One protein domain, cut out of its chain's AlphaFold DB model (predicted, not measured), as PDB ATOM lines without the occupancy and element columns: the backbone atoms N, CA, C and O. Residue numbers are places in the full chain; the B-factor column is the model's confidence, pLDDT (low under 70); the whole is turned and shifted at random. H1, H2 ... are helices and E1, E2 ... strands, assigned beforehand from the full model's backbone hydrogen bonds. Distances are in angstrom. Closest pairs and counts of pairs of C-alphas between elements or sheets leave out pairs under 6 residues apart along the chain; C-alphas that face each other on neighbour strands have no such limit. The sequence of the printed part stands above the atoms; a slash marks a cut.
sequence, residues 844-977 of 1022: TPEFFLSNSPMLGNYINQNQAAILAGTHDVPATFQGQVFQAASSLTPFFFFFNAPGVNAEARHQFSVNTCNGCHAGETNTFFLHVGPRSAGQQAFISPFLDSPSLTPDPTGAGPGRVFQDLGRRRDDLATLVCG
ATOM      1  N   THR A 844     173.582 277.924 207.929       91.81
ATOM      2  CA  THR A 844     174.854 277.518 208.532       91.81
ATOM      3  C   THR A 844     175.486 278.704 209.257       91.81
ATOM      4  O   THR A 844     175.825 279.703 208.614       91.81
ATOM      5  N   PRO A 845     175.619 278.653 210.596       93.94
ATOM      6  CA  PRO A 845     176.310 279.694 211.330       93.94
ATOM      7  C   PRO A 845     177.830 279.517 211.222       93.94
ATOM      8  O   PRO A 845     178.330 278.464 210.822       93.94
ATOM      9  N   GLU A 846     178.571 280.536 211.635       92.31
ATOM     10  CA  GLU A 846     180.027 280.510 211.708       92.31
ATOM     11  C   GLU A 846     180.541 279.340 212.553       92.31
ATOM     12  O   GLU A 846     180.102 279.118 213.685       92.31
ATOM     13  N   PHE A 847     181.515 278.606 212.012       90.00
ATOM     14  CA  PHE A 847     182.031 277.372 212.613       90.00
ATOM     15  C   PHE A 847     182.526 277.577 214.059       90.00
ATOM     16  O   PHE A 847     182.247 276.764 214.944       90.00
ATOM     17  N   PHE A 848     183.199 278.704 214.327       90.00
ATOM     18  CA  PHE A 848     183.741 279.036 215.651       90.00
ATOM     19  C   PHE A 848     182.663 279.280 216.725       90.00
ATOM     20  O   PHE A 848     182.992 279.419 217.902       90.00
ATOM     21  N   LEU A 849     181.381 279.334 216.347       93.06
ATOM     22  CA  LEU A 849     180.263 279.493 217.279       93.06
ATOM     23  C   LEU A 849     179.845 278.193 217.959       93.06
ATOM     24  O   LEU A 849     179.081 278.243 218.930       93.06
ATOM     25  N   SER A 850     180.341 277.042 217.502       92.94
ATOM     26  CA  SER A 850     180.145 275.779 218.215       92.94
ATOM     27  C   SER A 850     180.693 275.885 219.646       92.94
ATOM     28  O   SER A 850     181.762 276.442 219.884       92.94
ATOM     29  N   ASN A 851     179.946 275.370 220.621       93.19
ATOM     30  CA  ASN A 851     180.176 275.505 222.067       93.19
ATOM     31  C   ASN A 851     180.092 276.937 222.634       93.19
ATOM     32  O   ASN A 851     180.435 277.147 223.799       93.19
ATOM     33  N   SER A 852     179.621 277.925 221.868       94.94
ATOM     34  CA  SER A 852     179.485 279.299 222.363       94.94
ATOM     35  C   SER A 852     178.142 279.551 223.074       94.94
ATOM     36  O   SER A 852     177.110 278.988 222.685       94.94
ATOM     37  N   PRO A 853     178.092 280.478 224.053       93.94
ATOM     38  CA  PRO A 853     176.828 280.962 224.613       93.94
ATOM     39  C   PRO A 853     175.912 281.598 223.562       93.94
ATOM     40  O   PRO A 853     174.693 281.528 223.687       93.94
ATOM     41  N   MET A 854     176.483 282.207 222.516       94.75
ATOM     42  CA  MET A 854     175.714 282.864 221.460       94.75
ATOM     43  C   MET A 854     174.891 281.858 220.650       94.75
ATOM     44  O   MET A 854     173.699 282.076 220.436       94.75
ATOM     45  N   LEU A 855     175.493 280.727 220.274       96.12
ATOM     46  CA  LEU A 855     174.781 279.632 219.621       96.12
ATOM     47  C   LEU A 855     173.685 279.058 220.527       96.12
ATOM     48  O   LEU A 855     172.554 278.857 220.085       96.12
ATOM     49  N   GLY A 856     173.992 278.862 221.815       96.38
ATOM     50  CA  GLY A 856     173.013 278.397 222.798       96.38
ATOM     51  C   GLY A 856     171.816 279.343 222.948       96.38
ATOM     52  O   GLY A 856     170.665 278.904 222.947       96.38
ATOM     53  N   ASN A 857     172.070 280.654 223.000       96.25
ATOM     54  CA  ASN A 857     171.034 281.687 223.035       96.25
ATOM     55  C   ASN A 857     170.148 281.640 221.789       96.25
ATOM     56  O   ASN A 857     168.924 281.695 221.915       96.25
ATOM     57  N   TYR A 858     170.753 281.519 220.605       97.12
ATOM     58  CA  TYR A 858     170.014 281.419 219.351       97.12
ATOM     59  C   TYR A 858     169.104 280.182 219.335       97.12
ATOM     60  O   TYR A 858     167.913 280.311 219.045       97.12
ATOM     61  N   ILE A 859     169.631 279.006 219.703       96.62
ATOM     62  CA  ILE A 859     168.855 277.755 219.721       96.62
ATOM     63  C   ILE A 859     167.697 277.851 220.717       96.62
ATOM     64  O   ILE A 859     166.578 277.477 220.381       96.62
ATOM     65  N   ASN A 860     167.924 278.395 221.915       96.19
ATOM     66  CA  ASN A 860     166.865 278.549 222.914       96.19
ATOM     67  C   ASN A 860     165.775 279.533 222.461       96.19
ATOM     68  O   ASN A 860     164.589 279.249 222.625       96.19
ATOM     69  N   GLN A 861     166.156 280.666 221.860       96.25
ATOM     70  CA  GLN A 861     165.200 281.653 221.342       96.25
ATOM     71  C   GLN A 861     164.371 281.106 220.175       96.25
ATOM     72  O   GLN A 861     163.193 281.432 220.055       96.25
ATOM     73  N   ASN A 862     164.966 280.247 219.347       95.19
ATOM     74  CA  ASN A 862     164.333 279.697 218.150       95.19
ATOM     75  C   ASN A 862     163.900 278.236 218.316       95.19
ATOM     76  O   ASN A 862     163.580 277.585 217.325       95.19
ATOM     77  N   GLN A 863     163.846 277.708 219.543       94.19
ATOM     78  CA  GLN A 863     163.651 276.276 219.793       94.19
ATOM     79  C   GLN A 863     162.402 275.723 219.092       94.19
ATOM     80  O   GLN A 863     162.462 274.680 218.447       94.19
ATOM     81  N   ALA A 864     161.273 276.434 219.181       88.62
ATOM     82  CA  ALA A 864     160.029 276.021 218.537       88.62
ATOM     83  C   ALA A 864     160.142 276.014 217.001       88.62
ATOM     84  O   ALA A 864     159.697 275.063 216.363       88.62
ATOM     85  N   ALA A 865     160.776 277.034 216.416       83.50
ATOM     86  CA  ALA A 865     160.991 277.128 214.973       83.50
ATOM     87  C   ALA A 865     161.991 276.073 214.468       83.50
ATOM     88  O   ALA A 865     161.810 275.522 213.383       83.50
ATOM     89  N   ILE A 866     163.013 275.748 215.264       85.69
ATOM     90  CA  ILE A 866     163.991 274.695 214.968       85.69
ATOM     91  C   ILE A 866     163.313 273.328 214.944       85.69
ATOM     92  O   ILE A 866     163.412 272.618 213.947       85.69
ATOM     93  N   LEU A 867     162.553 272.991 215.989       82.38
ATOM     94  CA  LEU A 867     161.811 271.727 216.063       82.38
ATOM     95  C   LEU A 867     160.731 271.607 214.973       82.38
ATOM     96  O   LEU A 867     160.388 270.498 214.570       82.38
ATOM     97  N   ALA A 868     160.207 272.737 214.491       75.19
ATOM     98  CA  ALA A 868     159.254 272.798 213.387       75.19
ATOM     99  C   ALA A 868     159.909 272.894 211.993       75.19
ATOM    100  O   ALA A 868     159.184 272.963 211.005       75.19
ATOM    101  N   GLY A 869     161.245 272.961 211.894       73.19
ATOM    102  CA  GLY A 869     161.946 273.115 210.613       73.19
ATOM    103  C   GLY A 869     161.573 274.396 209.855       73.19
ATOM    104  O   GLY A 869     161.380 274.354 208.647       73.19
ATOM    105  N   THR A 870     161.396 275.519 210.557       79.00
ATOM    106  CA  THR A 870     160.997 276.832 209.990       79.00
ATOM    107  C   THR A 870     161.934 277.977 210.388       79.00
ATOM    108  O   THR A 870     161.653 279.140 210.110       79.00
ATOM    109  N   HIS A 871     163.034 277.663 211.072       85.44
ATOM    110  CA  HIS A 871     164.021 278.639 211.527       85.44
ATOM    111  C   HIS A 871     164.896 279.166 210.377       85.44
ATOM    112  O   HIS A 871     165.001 278.534 209.327       85.44
ATOM    113  N   ASP A 872     165.551 280.306 210.603       88.81
ATOM    114  CA  ASP A 872     166.505 280.903 209.664       88.81
ATOM    115  C   ASP A 872     167.732 281.437 210.402       88.81
ATOM    116  O   ASP A 872     167.591 282.020 211.474       88.81
ATOM    117  N   VAL A 873     168.921 281.277 209.824       90.88
ATOM    118  CA  VAL A 873     170.182 281.746 210.416       90.88
ATOM    119  C   VAL A 873     170.481 283.148 209.885       90.88
ATOM    120  O   VAL A 873     170.811 283.290 208.708       90.88
ATOM    121  N   PRO A 874     170.364 284.200 210.715       92.31
ATOM    122  CA  PRO A 874     170.557 285.564 210.246       92.31
ATOM    123  C   PRO A 874     172.039 285.876 210.032       92.31
ATOM    124  O   PRO A 874     172.902 285.355 210.733       92.31
ATOM    125  N   ALA A 875     172.314 286.838 209.147       90.69
ATOM    126  CA  ALA A 875     173.641 287.421 208.939       90.69
ATOM    127  C   ALA A 875     174.339 287.804 210.254       90.69
ATOM    128  O   ALA A 875     175.518 287.520 210.469       90.69
ATOM    129  N   THR A 876     173.576 288.429 211.156       92.38
ATOM    130  CA  THR A 876     174.030 288.836 212.483       92.38
ATOM    131  C   THR A 876     173.044 288.415 213.560       92.38
ATOM    132  O   THR A 876     171.834 288.559 213.382       92.38
ATOM    133  N   PHE A 877     173.552 288.008 214.720       94.12
ATOM    134  CA  PHE A 877     172.761 287.720 215.912       94.12
ATOM    135  C   PHE A 877     173.420 288.390 217.118       94.12
ATOM    136  O   PHE A 877     174.637 288.352 217.268       94.12
ATOM    137  N   GLN A 878     172.630 289.082 217.946       93.12
ATOM    138  CA  GLN A 878     173.138 289.873 219.082       93.12
ATOM    139  C   GLN A 878     174.238 290.891 218.693       93.12
ATOM    140  O   GLN A 878     175.149 291.170 219.467       93.12
ATOM    141  N   GLY A 879     174.146 291.460 217.482       89.00
ATOM    142  CA  GLY A 879     175.095 292.455 216.964       89.00
ATOM    143  C   GLY A 879     176.447 291.890 216.510       89.00
ATOM    144  O   GLY A 879     177.339 292.670 216.196       89.00
ATOM    145  N   GLN A 880     176.605 290.564 216.479       90.12
ATOM    146  CA  GLN A 880     177.806 289.871 216.009       90.12
ATOM    147  C   GLN A 880     177.513 289.089 214.731       90.12
ATOM    148  O   GLN A 880     176.363 288.727 214.475       90.12
ATOM    149  N   VAL A 881     178.553 288.820 213.942       90.94
ATOM    150  CA  VAL A 881     178.477 287.948 212.760       90.94
ATOM    151  C   VAL A 881     178.006 286.567 213.190       90.94
ATOM    152  O   VAL A 881     178.495 286.028 214.184       90.94
ATOM    153  N   PHE A 882     177.025 286.026 212.472       93.81
ATOM    154  CA  PHE A 882     176.411 284.757 212.830       93.81
ATOM    155  C   PHE A 882     176.355 283.784 211.659       93.81
ATOM    156  O   PHE A 882     176.799 282.659 211.838       93.81
ATOM    157  N   GLN A 883     175.876 284.189 210.480       93.62
ATOM    158  CA  GLN A 883     175.852 283.328 209.290       93.62
ATOM    159  C   GLN A 883     177.235 283.217 208.635       93.62
ATOM    160  O   GLN A 883     177.930 284.223 208.492       93.62
ATOM    161  N   ALA A 884     177.605 282.011 208.196       93.00
ATOM    162  CA  ALA A 884     178.895 281.749 207.568       93.00
ATOM    163  C   ALA A 884     178.908 282.042 206.056       93.00
ATOM    164  O   ALA A 884     177.969 281.708 205.326       93.00
ATOM    165  N   ALA A 885     180.015 282.609 205.571       92.31
ATOM    166  CA  ALA A 885     180.314 282.762 204.144       92.31
ATOM    167  C   ALA A 885     180.579 281.415 203.447       92.31
ATOM    168  O   ALA A 885     180.255 281.246 202.274       92.31
ATOM    169  N   SER A 886     181.166 280.461 204.167       92.56
ATOM    170  CA  SER A 886     181.407 279.089 203.728       92.56
ATOM    171  C   SER A 886     181.246 278.129 204.903       92.56
ATOM    172  O   SER A 886     181.349 278.514 206.067       92.56
ATOM    173  N   SER A 887     180.960 276.865 204.613       90.50
ATOM    174  CA  SER A 887     180.780 275.836 205.633       90.50
ATOM    175  C   SER A 887     182.045 274.997 205.741       90.50
ATOM    176  O   SER A 887     182.236 274.072 204.952       90.50
ATOM    177  N   LEU A 888     182.886 275.309 206.728       88.31
ATOM    178  CA  LEU A 888     184.044 274.491 207.092       88.31
ATOM    179  C   LEU A 888     183.600 273.270 207.901       88.31
ATOM    180  O   LEU A 888     182.867 273.403 208.891       88.31
ATOM    181  N   THR A 889     184.066 272.092 207.492       82.00
ATOM    182  CA  THR A 889     183.647 270.812 208.072       82.00
ATOM    183  C   THR A 889     184.854 269.946 208.441       82.00
ATOM    184  O   THR A 889     185.353 269.172 207.620       82.00
ATOM    185  N   PRO A 890     185.325 270.007 209.695       80.81
ATOM    186  CA  PRO A 890     186.256 269.016 210.215       80.81
ATOM    187  C   PRO A 890     185.627 267.619 210.257       80.81
ATOM    188  O   PRO A 890     184.415 267.462 210.438       80.81
ATOM    189  N   PHE A 891     186.458 266.579 210.179       74.38
ATOM    190  CA  PHE A 891     185.990 265.212 210.400       74.38
ATOM    191  C   PHE A 891     185.391 265.067 211.811       74.38
ATOM    192  O   PHE A 891     185.965 265.527 212.796       74.38
ATOM    193  N   PHE A 892     184.236 264.404 211.895       79.56
ATOM    194  CA  PHE A 892     183.396 264.217 213.093       79.56
ATOM    195  C   PHE A 892     182.767 265.483 213.717       79.56
ATOM    196  O   PHE A 892     182.340 265.445 214.871       79.56
ATOM    197  N   PHE A 893     182.664 266.595 212.984       88.62
ATOM    198  CA  PHE A 893     182.052 267.825 213.501       88.62
ATOM    199  C   PHE A 893     180.520 267.761 213.648       88.62
ATOM    200  O   PHE A 893     179.829 267.171 212.829       88.62
ATOM    201  N   PHE A 894     179.993 268.429 214.676       90.06
ATOM    202  CA  PHE A 894     178.578 268.770 214.838       90.06
ATOM    203  C   PHE A 894     178.461 270.074 215.647       90.06
ATOM    204  O   PHE A 894     179.351 270.410 216.440       90.06
ATOM    205  N   PHE A 895     177.361 270.815 215.488       91.81
ATOM    206  CA  PHE A 895     177.126 272.014 216.293       91.81
ATOM    207  C   PHE A 895     176.729 271.637 217.715       91.81
ATOM    208  O   PHE A 895     175.600 271.219 217.980       91.81
ATOM    209  N   ASN A 896     177.658 271.822 218.649       91.94
ATOM    210  CA  ASN A 896     177.408 271.579 220.057       91.94
ATOM    211  C   ASN A 896     176.998 272.875 220.766       91.94
ATOM    212  O   ASN A 896     177.584 273.932 220.548       91.94
ATOM    213  N   ALA A 897     176.011 272.792 221.651       93.06
ATOM    214  CA  ALA A 897     175.556 273.915 222.465       93.06
ATOM    215  C   ALA A 897     175.143 273.385 223.846       93.06
ATOM    216  O   ALA A 897     173.991 272.990 224.038       93.06
ATOM    217  N   PRO A 898     176.075 273.306 224.813       86.44
ATOM    218  CA  PRO A 898     175.763 272.794 226.142       86.44
ATOM    219  C   PRO A 898     174.625 273.585 226.805       86.44
ATOM    220  O   PRO A 898     174.611 274.813 226.772       86.44
ATOM    221  N   GLY A 899     173.677 272.882 227.428       85.75
ATOM    222  CA  GLY A 899     172.582 273.506 228.182       85.75
ATOM    223  C   GLY A 899     171.340 273.896 227.369       85.75
ATOM    224  O   GLY A 899     170.425 274.485 227.941       85.75
ATOM    225  N   VAL A 900     171.268 273.554 226.078       92.56
ATOM    226  CA  VAL A 900     170.032 273.671 225.277       92.56
ATOM    227  C   VAL A 900     169.306 272.325 225.169       92.56
ATOM    228  O   VAL A 900     169.864 271.272 225.487       92.56
ATOM    229  N   ASN A 901     168.052 272.332 224.707       91.06
ATOM    230  CA  ASN A 901     167.306 271.099 224.447       91.06
ATOM    231  C   ASN A 901     168.045 270.205 223.428       91.06
ATOM    232  O   ASN A 901     168.354 270.645 222.321       91.06
ATOM    233  N   ALA A 902     168.304 268.944 223.795       87.19
ATOM    234  CA  ALA A 902     169.113 268.025 222.993       87.19
ATOM    235  C   ALA A 902     168.531 267.759 221.594       87.19
ATOM    236  O   ALA A 902     169.289 267.662 220.631       87.19
ATOM    237  N   GLU A 903     167.202 267.691 221.472       85.69
ATOM    238  CA  GLU A 903     166.542 267.508 220.178       85.69
ATOM    239  C   GLU A 903     166.626 268.780 219.332       85.69
ATOM    240  O   GLU A 903     166.953 268.704 218.157       85.69
ATOM    241  N   ALA A 904     166.425 269.960 219.922       89.38
ATOM    242  CA  ALA A 904     166.579 271.217 219.195       89.38
ATOM    243  C   ALA A 904     168.022 271.436 218.712       89.38
ATOM    244  O   ALA A 904     168.221 271.860 217.579       89.38
ATOM    245  N   ARG A 905     169.037 271.094 219.517       91.75
ATOM    246  CA  ARG A 905     170.443 271.122 219.076       91.75
ATOM    247  C   ARG A 905     170.683 270.171 217.913       91.75
ATOM    248  O   ARG A 905     171.293 270.582 216.935       91.75
ATOM    249  N   HIS A 906     170.200 268.933 218.013       86.38
ATOM    250  CA  HIS A 906     170.328 267.953 216.938       86.38
ATOM    251  C   HIS A 906     169.672 268.452 215.644       86.38
ATOM    252  O   HIS A 906     170.326 268.506 214.607       86.38
ATOM    253  N   GLN A 907     168.412 268.892 215.724       84.69
ATOM    254  CA  GLN A 907     167.663 269.421 214.584       84.69
ATOM    255  C   GLN A 907     168.318 270.670 213.993       84.69
ATOM    256  O   GLN A 907     168.325 270.843 212.782       84.69
ATOM    257  N   PHE A 908     168.898 271.537 214.820       89.94
ATOM    258  CA  PHE A 908     169.680 272.663 214.328       89.94
ATOM    259  C   PHE A 908     170.917 272.174 213.561       89.94
ATOM    260  O   PHE A 908     171.089 272.505 212.394       89.94
ATOM    261  N   SER A 909     171.733 271.333 214.199       89.69
ATOM    262  CA  SER A 909     172.999 270.821 213.671       89.69
ATOM    263  C   SER A 909     172.823 270.065 212.347       89.69
ATOM    264  O   SER A 909     173.489 270.395 211.368       89.69
ATOM    265  N   VAL A 910     171.862 269.137 212.253       84.19
ATOM    266  CA  VAL A 910     171.602 268.356 211.026       84.19
ATOM    267  C   VAL A 910     171.012 269.198 209.882       84.19
ATOM    268  O   VAL A 910     171.063 268.789 208.729       84.19
ATOM    269  N   ASN A 911     170.469 270.385 210.173       83.12
ATOM    270  CA  ASN A 911     170.011 271.332 209.151       83.12
ATOM    271  C   ASN A 911     171.120 272.290 208.682       83.12
ATOM    272  O   ASN A 911     170.899 273.070 207.759       83.12
ATOM    273  N   THR A 912     172.335 272.192 209.227       87.56
ATOM    274  CA  THR A 912     173.525 272.910 208.733       87.56
ATOM    275  C   THR A 912     174.368 272.017 207.823       87.56
ATOM    276  O   THR A 912     174.355 270.796 207.988       87.56
ATOM    277  N   CYS A 913     175.107 272.596 206.870       80.19
ATOM    278  CA  CYS A 913     175.907 271.801 205.928       80.19
ATOM    279  C   CYS A 913     176.959 270.962 206.671       80.19
ATOM    280  O   CYS A 913     176.960 269.736 206.602       80.19
ATOM    281  N   ASN A 914     177.821 271.616 207.446       84.56
ATOM    282  CA  ASN A 914     178.876 270.967 208.221       84.56
ATOM    283  C   ASN A 914     178.371 270.094 209.374       84.56
ATOM    284  O   ASN A 914     179.099 269.191 209.759       84.56
ATOM    285  N   GLY A 915     177.183 270.336 209.940       82.88
ATOM    286  CA  GLY A 915     176.620 269.484 210.994       82.88
ATOM    287  C   GLY A 915     175.863 268.258 210.473       82.88
ATOM    288  O   GLY A 915     175.907 267.207 211.110       82.88
ATOM    289  N   CYS A 916     175.202 268.354 209.309       79.50
ATOM    290  CA  CYS A 916     174.631 267.193 208.613       79.50
ATOM    291  C   CYS A 916     175.740 266.238 208.190       79.50
ATOM    292  O   CYS A 916     175.645 265.021 208.346       79.50
ATOM    293  N   HIS A 917     176.821 266.799 207.674       78.62
ATOM    294  CA  HIS A 917     178.000 266.042 207.353       78.62
ATOM    295  C   HIS A 917     178.824 265.728 208.611       78.62
ATOM    296  O   HIS A 917     178.784 266.435 209.606       78.62
ATOM    297  N   ALA A 918     179.564 264.628 208.594       78.00
ATOM    298  CA  ALA A 918     180.374 264.152 209.704       78.00
ATOM    299  C   ALA A 918     179.594 263.725 210.968       78.00
ATOM    300  O   ALA A 918     179.130 262.591 211.022       78.00
ATOM    301  N   GLY A 919     179.516 264.546 212.015       80.56
ATOM    302  CA  GLY A 919     179.206 264.113 213.385       80.56
ATOM    303  C   GLY A 919     177.765 263.655 213.633       80.56
ATOM    304  O   GLY A 919     177.578 262.655 214.322       80.56
ATOM    305  N   GLU A 920     176.744 264.326 213.083       84.88
ATOM    306  CA  GLU A 920     175.337 263.948 213.351       84.88
ATOM    307  C   GLU A 920     174.890 262.701 212.577       84.88
ATOM    308  O   GLU A 920     174.061 261.938 213.069       84.88
ATOM    309  N   THR A 921     175.421 262.490 211.368       79.56
ATOM    310  CA  THR A 921     174.970 261.416 210.458       79.56
ATOM    311  C   THR A 921     176.037 260.361 210.168       79.56
ATOM    312  O   THR A 921     175.785 259.414 209.425       79.56
ATOM    313  N   ASN A 922     177.241 260.522 210.723       77.12
ATOM    314  CA  ASN A 922     178.429 259.724 210.406       77.12
ATOM    315  C   ASN A 922     178.780 259.711 208.900       77.12
ATOM    316  O   ASN A 922     179.372 258.762 208.382       77.12
ATOM    317  N   THR A 923     178.400 260.766 208.170       79.75
ATOM    318  CA  THR A 923     178.729 260.924 206.748       79.75
ATOM    319  C   THR A 923     180.125 261.519 206.601       79.75
ATOM    320  O   THR A 923     180.305 262.713 206.793       79.75
ATOM    321  N   PHE A 924     181.116 260.712 206.227       72.50
ATOM    322  CA  PHE A 924     182.524 261.136 206.194       72.50
ATOM    323  C   PHE A 924     182.824 262.369 205.334       72.50
ATOM    324  O   PHE A 924     183.636 263.196 205.736       72.50
ATOM    325  N   PHE A 925     182.233 262.459 204.141       76.56
ATOM    326  CA  PHE A 925     182.529 263.541 203.204       76.56
ATOM    327  C   PHE A 925     181.314 263.843 202.318       76.56
ATOM    328  O   PHE A 925     180.484 264.660 202.676       76.56
ATOM    329  N   LEU A 926     181.110 263.148 201.203       86.31
ATOM    330  CA  LEU A 926     180.041 263.502 200.258       86.31
ATOM    331  C   LEU A 926     178.823 262.592 200.371       86.31
ATOM    332  O   LEU A 926     178.956 261.403 200.654       86.31
ATOM    333  N   HIS A 927     177.648 263.145 200.061       86.62
ATOM    334  CA  HIS A 927     176.427 262.362 199.874       86.62
ATOM    335  C   HIS A 927     176.440 261.565 198.564       86.62
ATOM    336  O   HIS A 927     176.025 260.409 198.544       86.62
ATOM    337  N   VAL A 928     176.972 262.161 197.493       92.81
ATOM    338  CA  VAL A 928     177.242 261.500 196.211       92.81
ATOM    339  C   VAL A 928     178.734 261.625 195.926       92.81
ATOM    340  O   VAL A 928     179.264 262.725 195.774       92.81
ATOM    341  N   GLY A 929     179.415 260.489 195.902       91.50
ATOM    342  CA  GLY A 929     180.860 260.406 195.824       91.50
ATOM    343  C   GLY A 929     181.451 260.577 194.421       91.50
ATOM    344  O   GLY A 929     180.817 260.179 193.442       91.50
ATOM    345  N   PRO A 930     182.693 261.083 194.292       93.81
ATOM    346  CA  PRO A 930     183.423 261.080 193.033       93.81
ATOM    347  C   PRO A 930     183.612 259.647 192.535       93.81
ATOM    348  O   PRO A 930     183.789 258.720 193.327       93.81
ATOM    349  N   ARG A 931     183.598 259.471 191.213       94.56
ATOM    350  CA  ARG A 931     183.676 258.152 190.577       94.56
ATOM    351  C   ARG A 931     184.722 258.113 189.470       94.56
ATOM    352  O   ARG A 931     184.910 259.094 188.740       94.56
ATOM    353  N   SER A 932     185.341 256.954 189.299       95.25
ATOM    354  CA  SER A 932     186.123 256.627 188.103       95.25
ATOM    355  C   SER A 932     185.202 256.301 186.923       95.25
ATOM    356  O   SER A 932     184.023 255.998 187.108       95.25
ATOM    357  N   ALA A 933     185.731 256.370 185.699       93.31
ATOM    358  CA  ALA A 933     184.996 255.906 184.523       93.31
ATOM    359  C   ALA A 933     184.652 254.409 184.661       93.31
ATOM    360  O   ALA A 933     185.468 253.634 185.166       93.31
ATOM    361  N   GLY A 934     183.446 254.012 184.252       95.81
ATOM    362  CA  GLY A 934     182.933 252.646 184.386       95.81
ATOM    363  C   GLY A 934     182.531 252.233 185.808       95.81
ATOM    364  O   GLY A 934     182.211 251.069 186.035       95.81
ATOM    365  N   GLN A 935     182.540 253.152 186.779       96.00
ATOM    366  CA  GLN A 935     182.070 252.905 188.144       96.00
ATOM    367  C   GLN A 935     180.982 253.904 188.520       96.00
ATOM    368  O   GLN A 935     181.101 255.090 188.211       96.00
ATOM    369  N   GLN A 936     179.921 253.426 189.176       94.94
ATOM    370  CA  GLN A 936     178.879 254.288 189.733       94.94
ATOM    371  C   GLN A 936     179.435 255.101 190.913       94.94
ATOM    372  O   GLN A 936     180.390 254.693 191.576       94.94
ATOM    373  N   ALA A 937     178.830 256.258 191.178       95.06
ATOM    374  CA  ALA A 937     179.134 257.041 192.373       95.06
ATOM    375  C   ALA A 937     178.733 256.273 193.641       95.06
ATOM    376  O   ALA A 937     177.664 255.663 193.683       95.06
ATOM    377  N   PHE A 938     179.562 256.334 194.688       91.12
ATOM    378  CA  PHE A 938     179.142 255.841 195.998       91.12
ATOM    379  C   PHE A 938     178.113 256.797 196.613       91.12
ATOM    380  O   PHE A 938     178.144 258.003 196.363       91.12
ATOM    381  N   ILE A 939     177.230 256.259 197.448       90.75
ATOM    382  CA  ILE A 939     176.188 257.006 198.151       90.75
ATOM    383  C   ILE A 939     176.474 256.965 199.652       90.75
ATOM    384  O   ILE A 939     176.915 255.942 200.176       90.75
ATOM    385  N   SER A 940     176.300 258.090 200.349       87.75
ATOM    386  CA  SER A 940     176.548 258.140 201.795       87.75
ATOM    387  C   SER A 940     175.498 257.363 202.592       87.75
ATOM    388  O   SER A 940     174.323 257.427 202.220       87.75
ATOM    389  N   PRO A 941     175.853 256.840 203.780       80.19
ATOM    390  CA  PRO A 941     174.899 256.213 204.689       80.19
ATOM    391  C   PRO A 941     173.684 257.079 205.041       80.19
ATOM    392  O   PRO A 941     172.611 256.532 205.227       80.19
ATOM    393  N   PHE A 942     173.803 258.411 205.085       83.00
ATOM    394  CA  PHE A 942     172.657 259.300 205.325       83.00
ATOM    395  C   PHE A 942     171.507 259.125 204.312       83.00
ATOM    396  O   PHE A 942     170.333 259.332 204.633       83.00
ATOM    397  N   LEU A 943     171.840 258.766 203.071       83.69
ATOM    398  CA  LEU A 943     170.865 258.668 201.992       83.69
ATOM    399  C   LEU A 943     170.128 257.325 201.999       83.69
ATOM    400  O   LEU A 943     168.924 257.313 201.746       83.69
ATOM    401  N   ASP A 944     170.799 256.209 202.288       81.31
ATOM    402  CA  ASP A 944     170.231 254.868 202.090       81.31
ATOM    403  C   ASP A 944     170.386 253.892 203.270       81.31
ATOM    404  O   ASP A 944     169.776 252.817 203.238       81.31
ATOM    405  N   SER A 945     171.114 254.249 204.333       78.38
ATOM    406  CA  SER A 945     171.409 253.321 205.426       78.38
ATOM    407  C   SER A 945     170.229 253.160 206.390       78.38
ATOM    408  O   SER A 945     169.784 254.120 207.017       78.38
ATOM    409  N   PRO A 946     169.764 251.925 206.638       70.94
ATOM    410  CA  PRO A 946     168.781 251.654 207.684       70.94
ATOM    411  C   PRO A 946     169.418 251.550 209.085       70.94
ATOM    412  O   PRO A 946     168.744 251.170 210.042       70.94
ATOM    413  N   SER A 947     170.721 251.821 209.217       76.94
ATOM    414  CA  SER A 947     171.468 251.584 210.456       76.94
ATOM    415  C   SER A 947     171.276 252.705 211.478       76.94
ATOM    416  O   SER A 947     171.196 253.884 211.133       76.94
ATOM    417  N   LEU A 948     171.258 252.333 212.762       77.88
ATOM    418  CA  LEU A 948     171.201 253.280 213.873       77.88
ATOM    419  C   LEU A 948     172.539 254.022 214.017       77.88
ATOM    420  O   LEU A 948     173.573 253.410 214.280       77.88
ATOM    421  N   THR A 949     172.499 255.342 213.897       79.19
ATOM    422  CA  THR A 949     173.610 256.270 214.125       79.19
ATOM    423  C   THR A 949     173.481 256.864 215.530       79.19
ATOM    424  O   THR A 949     172.453 257.476 215.831       79.19
ATOM    425  N   PRO A 950     174.456 256.663 216.431       83.00
ATOM    426  CA  PRO A 950     174.424 257.259 217.766       83.00
ATOM    427  C   PRO A 950     174.414 258.792 217.715       83.00
ATOM    428  O   PRO A 950     175.043 259.382 216.844       83.00
ATOM    429  N   ASP A 951     173.748 259.441 218.674       83.12
ATOM    430  CA  ASP A 951     173.873 260.891 218.841       83.12
ATOM    431  C   ASP A 951     175.315 261.242 219.252       83.12
ATOM    432  O   ASP A 951     175.826 260.649 220.213       83.12
ATOM    433  N   PRO A 952     175.975 262.207 218.590       87.12
ATOM    434  CA  PRO A 952     177.388 262.489 218.828       87.12
ATOM    435  C   PRO A 952     177.675 263.080 220.219       87.12
ATOM    436  O   PRO A 952     178.816 263.064 220.676       87.12
ATOM    437  N   THR A 953     176.653 263.553 220.942       85.75
ATOM    438  CA  THR A 953     176.793 264.001 222.339       85.75
ATOM    439  C   THR A 953     176.787 262.851 223.352       85.75
ATOM    440  O   THR A 953     177.051 263.078 224.533       85.75
ATOM    441  N   GLY A 954     176.427 261.630 222.939       78.81
ATOM    442  CA  GLY A 954     176.249 260.467 223.818       78.81
ATOM    443  C   GLY A 954     175.035 260.544 224.761       78.81
ATOM    444  O   GLY A 954     174.708 259.552 225.408       78.81
ATOM    445  N   ALA A 955     174.353 261.692 224.834       67.94
ATOM    446  CA  ALA A 955     173.204 261.936 225.708       67.94
ATOM    447  C   ALA A 955     171.843 261.849 224.984       67.94
ATOM    448  O   ALA A 955     170.800 261.840 225.638       67.94
ATOM    449  N   GLY A 956     171.839 261.810 223.647       68.50
ATOM    450  CA  GLY A 956     170.634 261.717 222.815       68.50
ATOM    451  C   GLY A 956     170.335 260.295 222.313       68.50
ATOM    452  O   GLY A 956     171.214 259.432 222.335       68.50
ATOM    453  N   PRO A 957     169.101 260.026 221.843       74.62
ATOM    454  CA  PRO A 957     168.760 258.743 221.233       74.62
ATOM    455  C   PRO A 957     169.504 258.552 219.902       74.62
ATOM    456  O   PRO A 957     169.706 259.506 219.153       74.62
ATOM    457  N   GLY A 958     169.874 257.311 219.575       70.19
ATOM    458  CA  GLY A 958     170.352 256.982 218.229       70.19
ATOM    459  C   GLY A 958     169.258 257.196 217.172       70.19
ATOM    460  O   GLY A 958     168.067 257.079 217.475       70.19
ATOM    461  N   ARG A 959     169.658 257.503 215.936       79.00
ATOM    462  CA  ARG A 959     168.776 257.898 214.823       79.00
ATOM    463  C   ARG A 959     169.087 257.124 213.550       79.00
ATOM    464  O   ARG A 959     170.229 256.739 213.333       79.00
ATOM    465  N   VAL A 960     168.081 256.883 212.715       73.38
ATOM    466  CA  VAL A 960     168.256 256.199 211.424       73.38
ATOM    467  C   VAL A 960     168.112 257.218 210.302       73.38
ATOM    468  O   VAL A 960     167.103 257.920 210.228       73.38
ATOM    469  N   PHE A 961     169.103 257.272 209.415       74.62
ATOM    470  CA  PHE A 961     169.138 258.207 208.295       74.62
ATOM    471  C   PHE A 961     168.951 257.460 206.972       74.62
ATOM    472  O   PHE A 961     169.901 256.926 206.418       74.62
ATOM    473  N   GLN A 962     167.707 257.411 206.485       75.88
ATOM    474  CA  GLN A 962     167.340 256.798 205.204       75.88
ATOM    475  C   GLN A 962     166.571 257.805 204.338       75.88
ATOM    476  O   GLN A 962     165.377 257.644 204.057       75.88
ATOM    477  N   ASP A 963     167.238 258.890 203.949       81.62
ATOM    478  CA  ASP A 963     166.566 260.014 203.297       81.62
ATOM    479  C   ASP A 963     165.926 259.645 201.940       81.62
ATOM    480  O   ASP A 963     164.815 260.085 201.642       81.62
ATOM    481  N   LEU A 964     166.528 258.746 201.154       83.44
ATOM    482  CA  LEU A 964     165.910 258.228 199.924       83.44
ATOM    483  C   LEU A 964     164.650 257.404 200.201       83.44
ATOM    484  O   LEU A 964     163.713 257.445 199.407       83.44
ATOM    485  N   GLY A 965     164.592 256.692 201.329       78.69
ATOM    486  CA  GLY A 965     163.388 255.982 201.770       78.69
ATOM    487  C   GLY A 965     162.257 256.952 202.116       78.69
ATOM    488  O   GLY A 965     161.119 256.752 201.698       78.69
ATOM    489  N   ARG A 966     162.581 258.061 202.792       80.62
ATOM    490  CA  ARG A 966     161.627 259.147 203.069       80.62
ATOM    491  C   ARG A 966     161.104 259.781 201.777       80.62
ATOM    492  O   ARG A 966     159.896 259.961 201.634       80.62
ATOM    493  N   ARG A 967     161.995 260.122 200.838       82.38
ATOM    494  CA  ARG A 967     161.616 260.717 199.541       82.38
ATOM    495  C   ARG A 967     160.794 259.751 198.687       82.38
ATOM    496  O   ARG A 967     159.845 260.183 198.042       82.38
ATOM    497  N   ARG A 968     161.111 258.448 198.730       84.50
ATOM    498  CA  ARG A 968     160.321 257.389 198.087       84.50
ATOM    499  C   ARG A 968     158.873 257.429 198.552       84.50
ATOM    500  O   ARG A 968     157.964 257.449 197.730       84.50
ATOM    501  N   ASP A 969     158.675 257.444 199.866       76.00
ATOM    502  CA  ASP A 969     157.340 257.435 200.455       76.00
ATOM    503  C   ASP A 969     156.579 258.724 200.112       76.00
ATOM    504  O   ASP A 969     155.386 258.672 199.824       76.00
ATOM    505  N   ASP A 970     157.262 259.871 200.080       75.38
ATOM    506  CA  ASP A 970     156.652 261.145 199.695       75.38
ATOM    507  C   ASP A 970     156.224 261.170 198.214       75.38
ATOM    508  O   ASP A 970     155.078 261.519 197.931       75.38
ATOM    509  N   LEU A 971     157.061 260.706 197.278       80.69
ATOM    510  CA  LEU A 971     156.662 260.576 195.868       80.69
ATOM    511  C   LEU A 971     155.524 259.557 195.700       80.69
ATOM    512  O   LEU A 971     154.554 259.841 194.998       80.69
ATOM    513  N   ALA A 972     155.580 258.417 196.395       77.44
ATOM    514  CA  ALA A 972     154.534 257.395 196.341       77.44
ATOM    515  C   ALA A 972     153.160 257.951 196.756       77.44
ATOM    516  O   ALA A 972     152.151 257.599 196.145       77.44
ATOM    517  N   THR A 973     153.110 258.872 197.732       72.19
ATOM    518  CA  THR A 973     151.846 259.535 198.111       72.19
ATOM    519  C   THR A 973     151.245 260.392 196.998       72.19
ATOM    520  O   THR A 973     150.030 260.567 196.975       72.19
ATOM    521  N   LEU A 974     152.063 260.893 196.069       73.44
ATOM    522  CA  LEU A 974     151.601 261.685 194.930       73.44
ATOM    523  C   LEU A 974     151.132 260.793 193.775       73.44
ATOM    524  O   LEU A 974     150.146 261.117 193.120       73.44
ATOM    525  N   VAL A 975     151.812 259.671 193.509       73.94
ATOM    526  CA  VAL A 975     151.640 258.921 192.244       73.94
ATOM    527  C   VAL A 975     150.905 257.584 192.363       73.94
ATOM    528  O   VAL A 975     150.381 257.110 191.357       73.94
ATOM    529  N   CYS A 976     150.810 256.993 193.560       69.88
ATOM    530  CA  CYS A 976     150.247 255.647 193.754       69.88
ATOM    531  C   CYS A 976     148.810 255.608 194.316       69.88
ATOM    532  O   CYS A 976     148.263 254.521 194.499       69.88
ATOM    533  N   GLY A 977     148.177 256.758 194.583       56.06
ATOM    534  CA  GLY A 977     146.894 256.822 195.307       56.06
ATOM    535  C   GLY A 977     147.025 256.463 196.800       56.06
ATOM    536  O   GLY A 977     148.082 256.032 197.261       56.06
TER     537      GLY A 977
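What this domain is: This is residues 844 to 977 of the 1022 residues of an uncharacterized protein of Corallococcus terminator (UniProt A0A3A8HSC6). A body with little regular structure has H1 and H2 packed on H3 among loops in one part and H5 among long links in another; from the latter, residues 968 to 977, of which 968 to 975 belong to H6, stick out. The printed part, 134 residues, has six named helices and one named strand, in the order H1 H2 E1 H3 H4 H5 H6; it is mostly helix, with 47 residues in named elements. It is compact, radius of gyration of the C-alphas 16.4 A, spanning 50 by 40 by 29 A.

Where its parts are: H6, residues 963 to 975, 18.6 A long, ends at C-alpha 975 (151.640, 258.921, 192.244). H5 is 941 to 944, H4 913 to 916, E1 887 to 889, H2 863 to 867. H3, 902 to 910, measures 12.2 A; H1, 853 to 861, 12.1 A, begins at C-alpha 853 (176.828, 280.962, 224.613).

How they stand to each other: H6 touches H5 with residues 963 to 965 alone; the closest C-alphas, Leu 943 and Asp 963, are 4.7 A apart. H3, the hub, touches H2, closest C-alphas Leu 867 and Ala 904, 5.7 A. H3 only just touches H1, with 3 pairs of C-alphas within 8 A, about perpendicular at 75 degrees. H3 and H4 only just touch, only at the corner, closest C-alphas Val 910 and Cys 916, 4.0 A. E1 pairs with no named strand. Every O i to N i+4 pair is within hydrogen-bond range in H1, H2 and H3, and 8 of 9 in H6; H4 and H5 are too short for one.

The domain as a whole: The two farthest C-alphas, Gly 879 and Gly 934, are 52.0 A apart. The printed part has no cut. The links H2 to E1, E1 to H3, H4 to H5 and H5 to H6 are long. pLDDT is under 70 at residues 955 to 956 and 976 to 977.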